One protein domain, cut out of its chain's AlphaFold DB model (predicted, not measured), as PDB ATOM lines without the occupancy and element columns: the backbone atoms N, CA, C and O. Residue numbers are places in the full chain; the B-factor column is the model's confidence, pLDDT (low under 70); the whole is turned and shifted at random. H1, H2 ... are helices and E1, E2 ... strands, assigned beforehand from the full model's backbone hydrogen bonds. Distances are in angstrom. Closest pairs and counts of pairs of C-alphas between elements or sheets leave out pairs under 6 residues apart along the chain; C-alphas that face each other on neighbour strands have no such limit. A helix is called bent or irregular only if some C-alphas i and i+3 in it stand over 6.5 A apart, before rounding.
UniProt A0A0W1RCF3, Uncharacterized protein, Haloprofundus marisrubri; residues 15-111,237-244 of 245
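This is residues 15 to 111 and 237 to 244 of the 245 residues of an uncharacterized protein of Haloprofundus marisrubri (UniProt A0A0W1RCF3). One sheet of eight strands curls and folds back on itself into a part-barrel, nearly closed where edge strand E5 comes up to E3. Helix H1 packs at one end of this fold, mainly by E2 and E8; its tip and the loop at residues 27 to 33 lie at opposite ends of the long axis. The 105 printed residues hold E1 to E7, H1, then E8; the sheet's order is E4 E3 E2 E1 E8 E7 E6 E5, mixed, and the class is mixed. The whole is compact, radius of gyration of the C-alphas 13.3 A, spanning 46 by 27 by 22 A.

Begin at E1, residues 19 to 26, the hinge of a folded sheet, one sheet bent into two facing leaves. E2, 34 to 43, E3, 49 to 55, and E4, 58 to 60, extend it as a meander of antiparallel neighbours; look for N 21 and O 37, 2.9 A, N 40 and O 52, 2.8 A, and N 53 and O 60, 2.8 A. E8, 238 to 243, is antiparallel to E1, with N 24 and O 240 at 2.9 A, and parallel to E7, 89 to 92, with N 241 and O 91 at 2.8 A. E6, 71 to 74, and E5, 63 to 66, complete a second meander with E7: N 72 and O 90, 2.8 A; N 64 and O 73, 2.9 A. H1, 94 to 111, is on the sheet at a height of 8.7 A, along E2 at 11 degrees on the local plane; the closest C-alphas of H1 and E2, those of Leu 104 and Pro 41, are 6.0 A apart, and the closest of H1 and E8, those of Val 96 and Glu 243, are 5.6 A apart. In H1, 12 of 14 O i to N i+4 pairs are within hydrogen-bond range.

Find C-alpha 19 at (-7.946, 5.762, 51.829), where E1 begins its 20.0 A; E2 spans 28.6 A, E3 20.0 A. H1 runs 26.7 A to C-alpha 111 at (-22.458, 10.042, 34.912), and is irregular: C-alphas 107 and 110 are 7.2 A apart.

The C-alphas farthest apart, Asp 29 and Met 111, are 46.7 A apart. Residues 112 to 236 are not printed; C-alphas 111 and 237 are 36.8 A apart across this cut. The link from E6 to E7 is long, and its residues 76 to 88 are under pLDDT 70, as are 26 to 33, 44 to 47, 109 to 111 and 237.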
ATOM      1  N   ARG A  15     -13.220  13.547  43.214       86.38
ATOM      2  CA  ARG A  15     -12.338  12.738  44.055       86.38
ATOM      3  C   ARG A  15     -13.195  11.914  44.989       86.38
ATOM      4  O   ARG A  15     -14.144  12.460  45.546       86.38
ATOM      5  N   GLY A  16     -12.852  10.643  45.117       89.00
ATOM      6  CA  GLY A  16     -13.320   9.859  46.242       89.00
ATOM      7  C   GLY A  16     -12.559  10.252  47.501       89.00
ATOM      8  O   GLY A  16     -11.553  10.988  47.457       89.00
ATOM      9  N   ASP A  17     -13.035   9.749  48.628       91.38
ATOM     10  CA  ASP A  17     -12.362   9.965  49.895       91.38
ATOM     11  C   ASP A  17     -10.984   9.284  49.898       91.38
ATOM     12  O   ASP A  17     -10.801   8.194  49.345       91.38
ATOM     13  N   PRO A  18      -9.962   9.925  50.495       92.31
ATOM     14  CA  PRO A  18      -8.646   9.323  50.598       92.31
ATOM     15  C   PRO A  18      -8.680   8.116  51.546       92.31
ATOM     16  O   PRO A  18      -9.107   8.217  52.697       92.31
ATOM     17  N   ILE A  19      -8.136   7.000  51.076       94.44
ATOM     18  CA  ILE A  19      -7.946   5.762  51.829       94.44
ATOM     19  C   ILE A  19      -6.518   5.766  52.367       94.44
ATOM     20  O   ILE A  19      -5.543   5.674  51.612       94.44
ATOM     21  N   ARG A  20      -6.375   5.925  53.682       94.81
ATOM     22  CA  ARG A  20      -5.068   5.918  54.348       94.81
ATOM     23  C   ARG A  20      -4.626   4.480  54.546       94.81
ATOM     24  O   ARG A  20      -5.375   3.675  55.084       94.81
ATOM     25  N   CYS A  21      -3.412   4.176  54.110       92.56
ATOM     26  CA  CYS A  21      -2.897   2.818  54.099       92.56
ATOM     27  C   CYS A  21      -1.498   2.747  54.705       92.56
ATOM     28  O   CYS A  21      -0.732   3.715  54.693       92.56
ATOM     29  N   THR A  22      -1.158   1.554  55.164       92.06
ATOM     30  CA  THR A  22       0.207   1.091  55.364       92.06
ATOM     31  C   THR A  22       0.594   0.220  54.169       92.06
ATOM     32  O   THR A  22      -0.130  -0.712  53.831       92.06
ATOM     33  N   PHE A  23       1.737   0.497  53.541       88.44
ATOM     34  CA  PHE A  23       2.337  -0.315  52.483       88.44
ATOM     35  C   PHE A  23       3.529  -1.086  53.041       88.44
ATOM     36  O   PHE A  23       4.547  -0.493  53.399       88.44
ATOM     37  N   ARG A  24       3.417  -2.412  53.071       85.19
ATOM     38  CA  ARG A  24       4.474  -3.319  53.531       85.19
ATOM     39  C   ARG A  24       4.956  -4.182  52.377       85.19
ATOM     40  O   ARG A  24       4.137  -4.650  51.597       85.19
ATOM     41  N   ALA A  25       6.263  -4.372  52.229       78.69
ATOM     42  CA  ALA A  25       6.783  -5.285  51.216       78.69
ATOM     43  C   ALA A  25       6.345  -6.733  51.511       78.69
ATOM     44  O   ALA A  25       6.455  -7.194  52.640       78.69
ATOM     45  N   ASP A  26       5.864  -7.452  50.499       69.69
ATOM     46  CA  ASP A  26       5.596  -8.886  50.585       69.69
ATOM     47  C   ASP A  26       6.912  -9.655  50.348       69.69
ATOM     48  O   ASP A  26       7.532  -9.523  49.288       69.69
ATOM     49  N   GLY A  27       7.312 -10.502  51.305       58.25
ATOM     50  CA  GLY A  27       8.252 -11.606  51.066       58.25
ATOM     51  C   GLY A  27       9.752 -11.345  51.260       58.25
ATOM     52  O   GLY A  27      10.546 -11.899  50.502       58.25
ATOM     53  N   THR A  28      10.180 -10.581  52.270       45.56
ATOM     54  CA  THR A  28      11.593 -10.571  52.698       45.56
ATOM     55  C   THR A  28      11.729 -10.667  54.212       45.56
ATOM     56  O   THR A  28      11.036  -9.962  54.932       45.56
ATOM     57  N   ASP A  29      12.633 -11.530  54.679       47.97
ATOM     58  CA  ASP A  29      12.935 -11.749  56.095       47.97
ATOM     59  C   ASP A  29      13.186 -10.423  56.850       47.97
ATOM     60  O   ASP A  29      14.114  -9.675  56.536       47.97
ATOM     61  N   ASP A  30      12.313 -10.137  57.823       41.56
ATOM     62  CA  ASP A  30      12.454  -9.262  59.004       41.56
ATOM     63  C   ASP A  30      13.140  -7.883  58.877       41.56
ATOM     64  O   ASP A  30      13.540  -7.270  59.867       41.56
ATOM     65  N   THR A  31      13.190  -7.309  57.676       52.53
ATOM     66  CA  THR A  31      13.517  -5.887  57.443       52.53
ATOM     67  C   THR A  31      12.499  -5.238  56.509       52.53
ATOM     68  O   THR A  31      12.834  -4.484  55.590       52.53
ATOM     69  N   ASP A  32      11.220  -5.553  56.725       63.09
ATOM     70  CA  ASP A  32      10.122  -4.970  55.964       63.09
ATOM     71  C   ASP A  32       9.982  -3.487  56.306       63.09
ATOM     72  O   ASP A  32       9.402  -3.104  57.320       63.09
ATOM     73  N   ALA A  33      10.534  -2.636  55.442       68.38
ATOM     74  CA  ALA A  33      10.257  -1.215  55.480       68.38
ATOM     75  C   ALA A  33       8.749  -1.002  55.289       68.38
ATOM     76  O   ALA A  33       8.166  -1.388  54.269       68.38
ATOM     77  N   GLU A  34       8.133  -0.409  56.304       83.31
ATOM     78  CA  GLU A  34       6.737  -0.017  56.301       83.31
ATOM     79  C   GLU A  34       6.622   1.441  55.863       83.31
ATOM     80  O   GLU A  34       7.329   2.318  56.365       83.31
ATOM     81  N   TYR A  35       5.719   1.702  54.924       85.81
ATOM     82  CA  TYR A  35       5.471   3.039  54.415       85.81
ATOM     83  C   TYR A  35       4.039   3.456  54.674       85.81
ATOM     84  O   TYR A  35       3.101   2.821  54.199       85.81
ATOM     85  N   GLU A  36       3.863   4.592  55.338       90.56
ATOM     86  CA  GLU A  36       2.568   5.252  55.322       90.56
ATOM     87  C   GLU A  36       2.252   5.746  53.908       90.56
ATOM     88  O   GLU A  36       3.127   6.227  53.179       90.56
ATOM     89  N   GLY A  37       0.987   5.657  53.518       90.06
ATOM     90  CA  GLY A  37       0.553   6.122  52.219       90.06
ATOM     91  C   GLY A  37      -0.930   6.434  52.146       90.06
ATOM     92  O   GLY A  37      -1.696   6.255  53.094       90.06
ATOM     93  N   VAL A  38      -1.325   6.943  50.989       92.69
ATOM     94  CA  VAL A  38      -2.699   7.324  50.680       92.69
ATOM     95  C   VAL A  38      -3.019   6.858  49.275       92.69
ATOM     96  O   VAL A  38      -2.243   7.084  48.350       92.69
ATOM     97  N   ILE A  39      -4.182   6.246  49.121       93.31
ATOM     98  CA  ILE A  39      -4.802   5.935  47.840       93.31
ATOM     99  C   ILE A  39      -6.005   6.863  47.709       93.31
ATOM    100  O   ILE A  39      -6.781   7.003  48.649       93.31
ATOM    101  N   GLN A  40      -6.156   7.537  46.575       93.19
ATOM    102  CA  GLN A  40      -7.310   8.392  46.327       93.19
ATOM    103  C   GLN A  40      -7.812   8.198  44.895       93.19
ATOM    104  O   GLN A  40      -7.141   8.624  43.947       93.19
ATOM    105  N   PRO A  41      -8.981   7.571  44.709       91.75
ATOM    106  CA  PRO A  41      -9.596   7.487  43.399       91.75
ATOM    107  C   PRO A  41     -10.061   8.873  42.953       91.75
ATOM    108  O   PRO A  41     -10.497   9.707  43.753       91.75
ATOM    109  N   TRP A  42      -9.932   9.148  41.662       87.38
ATOM    110  CA  TRP A  42     -10.335  10.422  41.093       87.38
ATOM    111  C   TRP A  42     -10.661  10.306  39.606       87.38
ATOM    112  O   TRP A  42     -10.164   9.438  38.887       87.38
ATOM    113  N   ALA A  43     -11.489  11.234  39.148       81.25
ATOM    114  CA  ALA A  43     -11.802  11.452  37.748       81.25
ATOM    115  C   ALA A  43     -11.371  12.870  37.364       81.25
ATOM    116  O   ALA A  43     -11.781  13.856  37.987       81.25
ATOM    117  N   GLY A  44     -10.498  12.962  36.360       64.81
ATOM    118  CA  GLY A  44      -9.922  14.222  35.899       64.81
ATOM    119  C   GLY A  44     -10.750  14.938  34.835       64.81
ATOM    120  O   GLY A  44     -11.557  14.326  34.148       64.81
ATOM    121  N   ARG A  45     -10.475  16.232  34.627       57.59
ATOM    122  CA  ARG A  45     -11.091  17.081  33.586       57.59
ATOM    123  C   ARG A  45     -10.909  16.570  32.152       57.59
ATOM    124  O   ARG A  45     -11.782  16.756  31.317       57.59
ATOM    125  N   THR A  46      -9.761  15.958  31.857       49.34
ATOM    126  CA  THR A  46      -9.465  15.313  30.560       49.34
ATOM    127  C   THR A  46      -9.924  13.851  30.519       49.34
ATOM    128  O   THR A  46      -9.686  13.159  29.537       49.34
ATOM    129  N   GLY A  47     -10.560  13.422  31.615       58.41
ATOM    130  CA  GLY A  47     -11.239  12.172  31.901       58.41
ATOM    131  C   GLY A  47     -10.450  10.868  31.812       58.41
ATOM    132  O   GLY A  47      -9.228  10.841  31.655       58.41
ATOM    133  N   GLY A  48     -11.186   9.788  32.072       72.69
ATOM    134  CA  GLY A  48     -10.665   8.534  32.613       72.69
ATOM    135  C   GLY A  48     -10.831   8.459  34.136       72.69
ATOM    136  O   GLY A  48     -10.943   9.478  34.824       72.69
ATOM    137  N   LEU A  49     -10.877   7.228  34.637       83.38
ATOM    138  CA  LEU A  49     -10.976   6.896  36.053       83.38
ATOM    139  C   LEU A  49      -9.593   6.443  36.533       83.38
ATOM    140  O   LEU A  49      -9.016   5.517  35.970       83.38
ATOM    141  N   TYR A  50      -9.031   7.110  37.535       86.81
ATOM    142  CA  TYR A  50      -7.664   6.847  37.978       86.81
ATOM    143  C   TYR A  50      -7.579   6.762  39.490       86.81
ATOM    144  O   TYR A  50      -8.474   7.169  40.228       86.81
ATOM    145  N   VAL A  51      -6.433   6.284  39.947       90.19
ATOM    146  CA  VAL A  51      -6.068   6.265  41.352       90.19
ATOM    147  C   VAL A  51      -4.810   7.104  41.536       90.19
ATOM    148  O   VAL A  51      -3.733   6.756  41.045       90.19
ATOM    149  N   ALA A  52      -4.945   8.236  42.222       89.75
ATOM    150  CA  ALA A  52      -3.807   8.966  42.751       89.75
ATOM    151  C   ALA A  52      -3.291   8.238  43.990       89.75
ATOM    152  O   ALA A  52      -4.048   7.595  44.718       89.75
ATOM    153  N   TRP A  53      -1.994   8.328  44.226       89.19
ATOM    154  CA  TRP A  53      -1.342   7.568  45.270       89.19
ATOM    155  C   TRP A  53      -0.166   8.334  45.855       89.19
ATOM    156  O   TRP A  53       0.490   9.139  45.194       89.19
ATOM    157  N   GLN A  54       0.113   8.043  47.112       88.62
ATOM    158  CA  GLN A  54       1.309   8.465  47.812       88.62
ATOM    159  C   GLN A  54       1.791   7.302  48.662       88.62
ATOM    160  O   GLN A  54       0.988   6.682  49.354       88.62
ATOM    161  N   VAL A  55       3.092   7.028  48.632       85.19
ATOM    162  CA  VAL A  55       3.742   6.072  49.526       85.19
ATOM    163  C   VAL A  55       5.045   6.691  50.025       85.19
ATOM    164  O   VAL A  55       5.963   6.969  49.249       85.19
ATOM    165  N   GLY A  56       5.103   6.985  51.324       84.44
ATOM    166  CA  GLY A  56       6.157   7.796  51.925       84.44
ATOM    167  C   GLY A  56       6.309   9.160  51.218       84.44
ATOM    168  O   GLY A  56       5.310   9.859  51.012       84.44
ATOM    169  N   PRO A  57       7.539   9.567  50.836       81.31
ATOM    170  CA  PRO A  57       7.785  10.837  50.146       81.31
ATOM    171  C   PRO A  57       7.443  10.835  48.649       81.31
ATOM    172  O   PRO A  57       7.557  11.884  48.017       81.31
ATOM    173  N   VAL A  58       7.074   9.696  48.050       80.81
ATOM    174  CA  VAL A  58       6.793   9.632  46.609       80.81
ATOM    175  C   VAL A  58       5.298   9.570  46.355       80.81
ATOM    176  O   VAL A  58       4.562   8.854  47.029       80.81
ATOM    177  N   SER A  59       4.852  10.319  45.352       82.75
ATOM    178  CA  SER A  59       3.467  10.346  44.912       82.75
ATOM    179  C   SER A  59       3.352  10.269  43.395       82.75
ATOM    180  O   SER A  59       4.276  10.586  42.636       82.75
ATOM    181  N   GLY A  60       2.181   9.832  42.956       81.25
ATOM    182  CA  GLY A  60       1.788   9.786  41.563       81.25
ATOM    183  C   GLY A  60       0.298  10.059  41.428       81.25
ATOM    184  O   GLY A  60      -0.497   9.813  42.329       81.25
ATOM    185  N   ARG A  61      -0.090  10.607  40.279       81.69
ATOM    186  CA  ARG A  61      -1.496  10.934  39.978       81.69
ATOM    187  C   ARG A  61      -2.178   9.872  39.132       81.69
ATOM    188  O   ARG A  61      -3.397   9.845  39.039       81.69
ATOM    189  N   LEU A  62      -1.376   9.038  38.484       81.44
ATOM    190  CA  LEU A  62      -1.836   8.048  37.533       81.44
ATOM    191  C   LEU A  62      -1.526   6.675  38.111       81.44
ATOM    192  O   LEU A  62      -0.366   6.321  38.309       81.44
ATOM    193  N   GLY A  63      -2.578   5.929  38.387       86.81
ATOM    194  CA  GLY A  63      -2.570   4.542  38.818       86.81
ATOM    195  C   GLY A  63      -3.880   3.907  38.377       86.81
ATOM    196  O   GLY A  63      -4.871   4.616  38.177       86.81
ATOM    197  N   THR A  64      -3.867   2.598  38.170       89.19
ATOM    198  CA  THR A  64      -5.039   1.832  37.743       89.19
ATOM    199  C   THR A  64      -5.326   0.738  38.748       89.19
ATOM    200  O   THR A  64      -4.410   0.137  39.312       89.19
ATOM    201  N   TYR A  65      -6.609   0.495  38.982       91.38
ATOM    202  CA  TYR A  65      -7.050  -0.588  39.837       91.38
ATOM    203  C   TYR A  65      -7.382  -1.814  38.981       91.38
ATOM    204  O   TYR A  65      -8.258  -1.761  38.119       91.38
ATOM    205  N   ARG A  66      -6.643  -2.905  39.196       89.88
ATOM    206  CA  ARG A  66      -6.858  -4.199  38.551       89.88
ATOM    207  C   ARG A  66      -7.758  -5.044  39.451       89.88
ATOM    208  O   ARG A  66      -7.265  -5.795  40.292       89.88
ATOM    209  N   ALA A  67      -9.068  -4.900  39.261       84.25
ATOM    210  CA  ALA A  67     -10.089  -5.545  40.087       84.25
ATOM    211  C   ALA A  67      -9.965  -7.078  40.111       84.25
ATOM    212  O   ALA A  67     -10.051  -7.681  41.171       84.25
ATOM    213  N   ALA A  68      -9.646  -7.709  38.974       84.75
ATOM    214  CA  ALA A  68      -9.492  -9.166  38.878       84.75
ATOM    215  C   ALA A  68      -8.393  -9.751  39.790       84.75
ATOM    216  O   ALA A  68      -8.335 -10.963  39.990       84.75
ATOM    217  N   ALA A  69      -7.493  -8.911  40.311       86.75
ATOM    218  CA  ALA A  69      -6.370  -9.331  41.134       86.75
ATOM    219  C   ALA A  69      -6.257  -8.558  42.461       86.75
ATOM    220  O   ALA A  69      -5.207  -8.685  43.104       86.75
ATOM    221  N   ASP A  70      -7.264  -7.746  42.818       90.44
ATOM    222  CA  ASP A  70      -7.268  -6.817  43.963       90.44
ATOM    223  C   ASP A  70      -5.940  -6.064  44.097       90.44
ATOM    224  O   ASP A  70      -5.237  -6.111  45.111       90.44
ATOM    225  N   GLU A  71      -5.521  -5.441  42.996       90.31
ATOM    226  CA  GLU A  71      -4.171  -4.909  42.868       90.31
ATOM    227  C   GLU A  71      -4.174  -3.482  42.330       90.31
ATOM    228  O   GLU A  71      -4.694  -3.193  41.251       90.31
ATOM    229  N   LEU A  72      -3.523  -2.579  43.060       89.88
ATOM    230  CA  LEU A  72      -3.224  -1.241  42.580       89.88
ATOM    231  C   LEU A  72      -1.918  -1.258  41.786       89.88
ATOM    232  O   LEU A  72      -0.860  -1.652  42.286       89.88
ATOM    233  N   ARG A  73      -1.983  -0.771  40.547       87.81
ATOM    234  CA  ARG A  73      -0.828  -0.593  39.673       87.81
ATOM    235  C   ARG A  73      -0.467   0.875  39.593       87.81
ATOM    236  O   ARG A  73      -1.237   1.712  39.125       87.81
ATOM    237  N   PHE A  74       0.741   1.177  40.044       81.81
ATOM    238  CA  PHE A  74       1.262   2.531  40.025       81.81
ATOM    239  C   PHE A  74       1.719   2.890  38.601       81.81
ATOM    240  O   PHE A  74       2.470   2.151  37.952       81.81
ATOM    241  N   GLY A  75       1.224   4.017  38.090       71.81
ATOM    242  CA  GLY A  75       1.703   4.636  36.858       71.81
ATOM    243  C   GLY A  75       2.985   5.437  37.098       71.81
ATOM    244  O   GLY A  75       3.723   5.178  38.042       71.81
ATOM    245  N   TYR A  76       3.260   6.400  36.221       61.12
ATOM    246  CA  TYR A  76       4.505   7.172  36.158       61.12
ATOM    247  C   TYR A  76       4.966   7.740  37.517       61.12
ATOM    248  O   TYR A  76       4.479   8.788  37.927       61.12
ATOM    249  N   SER A  77       5.884   7.040  38.192       61.69
ATOM    250  CA  SER A  77       6.784   7.498  39.269       61.69
ATOM    251  C   SER A  77       7.520   6.286  39.867       61.69
ATOM    252  O   SER A  77       7.032   5.158  39.809       61.69
ATOM    253  N   GLY A  78       8.716   6.504  40.424       54.41
ATOM    254  CA  GLY A  78       9.437   5.481  41.200       54.41
ATOM    255  C   GLY A  78       8.856   5.301  42.611       54.41
ATOM    256  O   GLY A  78       7.864   5.927  42.955       54.41
ATOM    257  N   PHE A  79       9.486   4.479  43.448       58.84
ATOM    258  CA  PHE A  79       9.179   4.335  44.883       58.84
ATOM    259  C   PHE A  79      10.344   4.920  45.708       58.84
ATOM    260  O   PHE A  79      11.466   4.925  45.186       58.84
ATOM    261  N   PRO A  80      10.135   5.398  46.957       55.19
ATOM    262  CA  PRO A  80      11.139   6.152  47.723       55.19
ATOM    263  C   PRO A  80      12.543   5.532  47.791       55.19
ATOM    264  O   PRO A  80      13.533   6.227  47.592       55.19
ATOM    265  N   GLU A  81      12.639   4.223  48.029       51.22
ATOM    266  CA  GLU A  81      13.916   3.505  48.174       51.22
ATOM    267  C   GLU A  81      14.683   3.309  46.862       51.22
ATOM    268  O   GLU A  81      15.904   3.150  46.861       51.22
ATOM    269  N   ARG A  82      13.972   3.244  45.733       54.75
ATOM    270  CA  ARG A  82      14.552   2.913  44.428       54.75
ATOM    271  C   ARG A  82      13.909   3.767  43.338       54.75
ATOM    272  O   ARG A  82      13.174   3.239  42.500       54.75
ATOM    273  N   PRO A  83      14.237   5.070  43.279       50.28
ATOM    274  CA  PRO A  83      13.711   5.985  42.264       50.28
ATOM    275  C   PRO A  83      14.071   5.572  40.822       50.28
ATOM    276  O   PRO A  83      13.455   6.048  39.871       50.28
ATOM    277  N   GLY A  84      15.039   4.658  40.647       47.31
ATOM    278  CA  GLY A  84      15.407   4.057  39.360       47.31
ATOM    279  C   GLY A  84      14.657   2.771  38.975       47.31
ATOM    280  O   GLY A  84      14.684   2.410  37.800       47.31
ATOM    281  N   GLN A  85      13.982   2.080  39.906       51.69
ATOM    282  CA  GLN A  85      13.137   0.916  39.593       51.69
ATOM    283  C   GLN A  85      11.702   1.405  39.360       51.69
ATOM    284  O   GLN A  85      11.143   2.106  40.195       51.69
ATOM    285  N   ARG A  86      11.147   1.108  38.177       53.91
ATOM    286  CA  ARG A  86       9.998   1.824  37.576       53.91
ATOM    287  C   ARG A  86       8.698   1.007  37.516       53.91
ATOM    288  O   ARG A  86       7.857   1.256  36.658       53.91
ATOM    289  N   ARG A  87       8.554  -0.031  38.347       61.06
ATOM    290  CA  ARG A  87       7.421  -0.969  38.275       61.06
ATOM    291  C   ARG A  87       7.034  -1.432  39.672       61.06
ATOM    292  O   ARG A  87       7.769  -2.210  40.272       61.06
ATOM    293  N   TYR A  88       5.886  -0.978  40.160       68.94
ATOM    294  CA  TYR A  88       5.366  -1.389  41.461       68.94
ATOM    295  C   TYR A  88       3.894  -1.764  41.359       68.94
ATOM    296  O   TYR A  88       3.138  -1.206  40.557       68.94
ATOM    297  N   ALA A  89       3.513  -2.721  42.195       81.81
ATOM    298  CA  ALA A  89       2.150  -3.170  42.386       81.81
ATOM    299  C   ALA A  89       1.916  -3.353  43.885       81.81
ATOM    300  O   ALA A  89       2.813  -3.822  44.596       81.81
ATOM    301  N   ALA A  90       0.728  -2.985  44.346       86.56
ATOM    302  CA  ALA A  90       0.289  -3.248  45.703       86.56
ATOM    303  C   ALA A  90      -0.941  -4.155  45.669       86.56
ATOM    304  O   ALA A  90      -1.971  -3.768  45.120       86.56
ATOM    305  N   LYS A  91      -0.834  -5.345  46.260       90.19
ATOM    306  CA  LYS A  91      -1.997  -6.134  46.656       90.19
ATOM    307  C   LYS A  91      -2.741  -5.384  47.746       90.19
ATOM    308  O   LYS A  91      -2.116  -4.844  48.656       90.19
ATOM    309  N   LEU A  92      -4.054  -5.326  47.640       91.62
ATOM    310  CA  LEU A  92      -4.890  -4.616  48.593       91.62
ATOM    311  C   LEU A  92      -5.404  -5.604  49.644       91.62
ATOM    312  O   LEU A  92      -5.687  -6.762  49.333       91.62
ATOM    313  N   SER A  93      -5.491  -5.177  50.905       92.56
ATOM    314  CA  SER A  93      -6.348  -5.863  51.870       92.56
ATOM    315  C   SER A  93      -7.803  -5.758  51.417       92.56
ATOM    316  O   SER A  93      -8.159  -4.836  50.685       92.56
ATOM    317  N   GLU A  94      -8.645  -6.672  51.893       93.06
ATOM    318  CA  GLU A  94     -10.085  -6.675  51.607       93.06
ATOM    319  C   GLU A  94     -10.716  -5.304  51.894       93.06
ATOM    320  O   GLU A  94     -11.314  -4.709  51.008       93.06
ATOM    321  N   SER A  95     -10.432  -4.718  53.063       93.38
ATOM    322  CA  SER A  95     -10.943  -3.392  53.437       93.38
ATOM    323  C   SER A  95     -10.557  -2.272  52.457       93.38
ATOM    324  O   SER A  95     -11.394  -1.451  52.081       93.38
ATOM    325  N   VAL A  96      -9.302  -2.256  51.984       94.25
ATOM    326  CA  VAL A  96      -8.834  -1.264  51.005       94.25
ATOM    327  C   VAL A  96      -9.467  -1.523  49.643       94.25
ATOM    328  O   VAL A  96      -9.838  -0.563  48.969       94.25
ATOM    329  N   SER A  97      -9.582  -2.789  49.232       94.19
ATOM    330  CA  SER A  97     -10.199  -3.175  47.961       94.19
ATOM    331  C   SER A  97     -11.674  -2.774  47.908       94.19
ATOM    332  O   SER A  97     -12.091  -2.088  46.970       94.19
ATOM    333  N   ASP A  98     -12.442  -3.104  48.948       94.12
ATOM    334  CA  ASP A  98     -13.868  -2.793  49.049       94.12
ATOM    335  C   ASP A  98     -14.105  -1.289  49.017       94.12
ATOM    336  O   ASP A  98     -14.912  -0.787  48.227       94.12
ATOM    337  N   ARG A  99     -13.350  -0.542  49.830       94.69
ATOM    338  CA  ARG A  99     -13.468   0.913  49.880       94.69
ATOM    339  C   ARG A  99     -13.061   1.549  48.557       94.69
ATOM    340  O   ARG A  99     -13.780   2.407  48.055       94.69
ATOM    341  N   LEU A 100     -11.953   1.122  47.954       93.56
ATOM    342  CA  LEU A 100     -11.518   1.647  46.658       93.56
ATOM    343  C   LEU A 100     -12.560   1.375  45.572       93.56
ATOM    344  O   LEU A 100     -12.869   2.271  44.790       93.56
ATOM    345  N   SER A 101     -13.120   0.169  45.541       90.94
ATOM    346  CA  SER A 101     -14.163  -0.214  44.591       90.94
ATOM    347  C   SER A 101     -15.424   0.632  44.776       90.94
ATOM    348  O   SER A 101     -15.962   1.141  43.793       90.94
ATOM    349  N   ALA A 102     -15.856   0.857  46.020       91.19
ATOM    350  CA  ALA A 102     -17.009   1.699  46.339       91.19
ATOM    351  C   ALA A 102     -16.795   3.168  45.936       91.19
ATOM    352  O   ALA A 102     -17.673   3.783  45.333       91.19
ATOM    353  N   GLU A 103     -15.616   3.725  46.210       92.25
ATOM    354  CA  GLU A 103     -15.262   5.091  45.819       92.25
ATOM    355  C   GLU A 103     -15.145   5.248  44.294       92.25
ATOM    356  O   GLU A 103     -15.592   6.237  43.717       92.25
ATOM    357  N   LEU A 104     -14.572   4.261  43.598       88.75
ATOM    358  CA  LEU A 104     -14.537   4.252  42.134       88.75
ATOM    359  C   LEU A 104     -15.953   4.167  41.549       88.75
ATOM    360  O   LEU A 104     -16.264   4.900  40.610       88.75
ATOM    361  N   ALA A 105     -16.826   3.338  42.124       84.38
ATOM    362  CA  ALA A 105     -18.224   3.248  41.721       84.38
ATOM    363  C   ALA A 105     -18.966   4.580  41.939       84.38
ATOM    364  O   ALA A 105     -19.622   5.070  41.015       84.38
ATOM    365  N   SER A 106     -18.792   5.232  43.092       84.56
ATOM    366  CA  SER A 106     -19.448   6.511  43.408       84.56
ATOM    367  C   SER A 106     -19.020   7.643  42.464       84.56
ATOM    368  O   SER A 106     -19.838   8.469  42.057       84.56
ATOM    369  N   LEU A 107     -17.756   7.653  42.023       82.12
ATOM    370  CA  LEU A 107     -17.263   8.605  41.022       82.12
ATOM    371  C   LEU A 107     -17.959   8.450  39.667       82.12
ATOM    372  O   LEU A 107     -18.086   9.427  38.919       82.12
ATOM    373  N   THR A 108     -18.419   7.238  39.363       73.25
ATOM    374  CA  THR A 108     -19.057   6.887  38.093       73.25
ATOM    375  C   THR A 108     -20.587   6.994  38.100       73.25
ATOM    376  O   THR A 108     -21.198   7.111  37.036       73.25
ATOM    377  N   GLU A 109     -21.218   7.023  39.276       63.72
ATOM    378  CA  GLU A 109     -22.676   6.965  39.452       63.72
ATOM    379  C   GLU A 109     -23.442   8.204  38.924       63.72
ATOM    380  O   GLU A 109     -24.458   8.030  38.246       63.72
ATOM    381  N   PRO A 110     -22.963   9.461  39.073       53.56
ATOM    382  CA  PRO A 110     -23.673  10.632  38.545       53.56
ATOM    383  C   PRO A 110     -23.505  10.838  37.026       53.56
ATOM    384  O   PRO A 110     -23.792  11.926  36.528       53.56
ATOM    385  N   MET A 111     -22.965   9.860  36.284       54.12
ATOM    386  CA  MET A 111     -22.458  10.042  34.912       54.12
ATOM    387  C   MET A 111     -23.156   9.180  33.863       54.12
ATOM    388  O   MET A 111     -22.601   8.921  32.795       54.12
ATOM    389  N   ARG A 237       9.586  -6.183  43.882       58.53
ATOM    390  CA  ARG A 237       9.004  -6.059  45.232       58.53
ATOM    391  C   ARG A 237       7.504  -5.760  45.116       58.53
ATOM    392  O   ARG A 237       7.118  -4.723  44.573       58.53
ATOM    393  N   ARG A 238       6.675  -6.695  45.579       72.50
ATOM    394  CA  ARG A 238       5.226  -6.511  45.734       72.50
ATOM    395  C   ARG A 238       4.979  -5.897  47.102       72.50
ATOM    396  O   ARG A 238       5.730  -6.171  48.031       72.50
ATOM    397  N   PHE A 239       3.974  -5.045  47.205       80.69
ATOM    398  CA  PHE A 239       3.536  -4.521  48.491       80.69
ATOM    399  C   PHE A 239       2.159  -5.063  48.826       80.69
ATOM    400  O   PHE A 239       1.369  -5.346  47.928       80.69
ATOM    401  N   ARG A 240       1.854  -5.111  50.113       87.25
ATOM    402  CA  ARG A 240       0.503  -5.200  50.635       87.25
ATOM    403  C   ARG A 240       0.109  -3.844  51.200       87.25
ATOM    404  O   ARG A 240       0.822  -3.304  52.044       87.25
ATOM    405  N   ALA A 241      -0.990  -3.295  50.701       89.06
ATOM    406  CA  ALA A 241      -1.628  -2.104  51.236       89.06
ATOM    407  C   ALA A 241      -2.734  -2.528  52.205       89.06
ATOM    408  O   ALA A 241      -3.671  -3.211  51.797       89.06
ATOM    409  N   THR A 242      -2.631  -2.110  53.461       90.50
ATOM    410  CA  THR A 242      -3.638  -2.364  54.499       90.50
ATOM    411  C   THR A 242      -4.198  -1.037  54.982       90.50
ATOM    412  O   THR A 242      -3.431  -0.099  55.196       90.50
ATOM    413  N   GLU A 243      -5.515  -0.942  55.141       90.19
ATOM    414  CA  GLU A 243      -6.159   0.282  55.621       90.19
ATOM    415  C   GLU A 243      -5.713   0.598  57.052       90.19
ATOM    416  O   GLU A 243      -5.503  -0.301  57.866       90.19
ATOM    417  N   ARG A 244      -5.544   1.886  57.344       86.62
ATOM    418  CA  ARG A 244      -5.274   2.381  58.693       86.62
ATOM    419  C   ARG A 244      -6.578   2.840  59.332       86.62
ATOM    420  O   ARG A 244      -7.350   3.539  58.678       86.62
TER     421      ARG A 244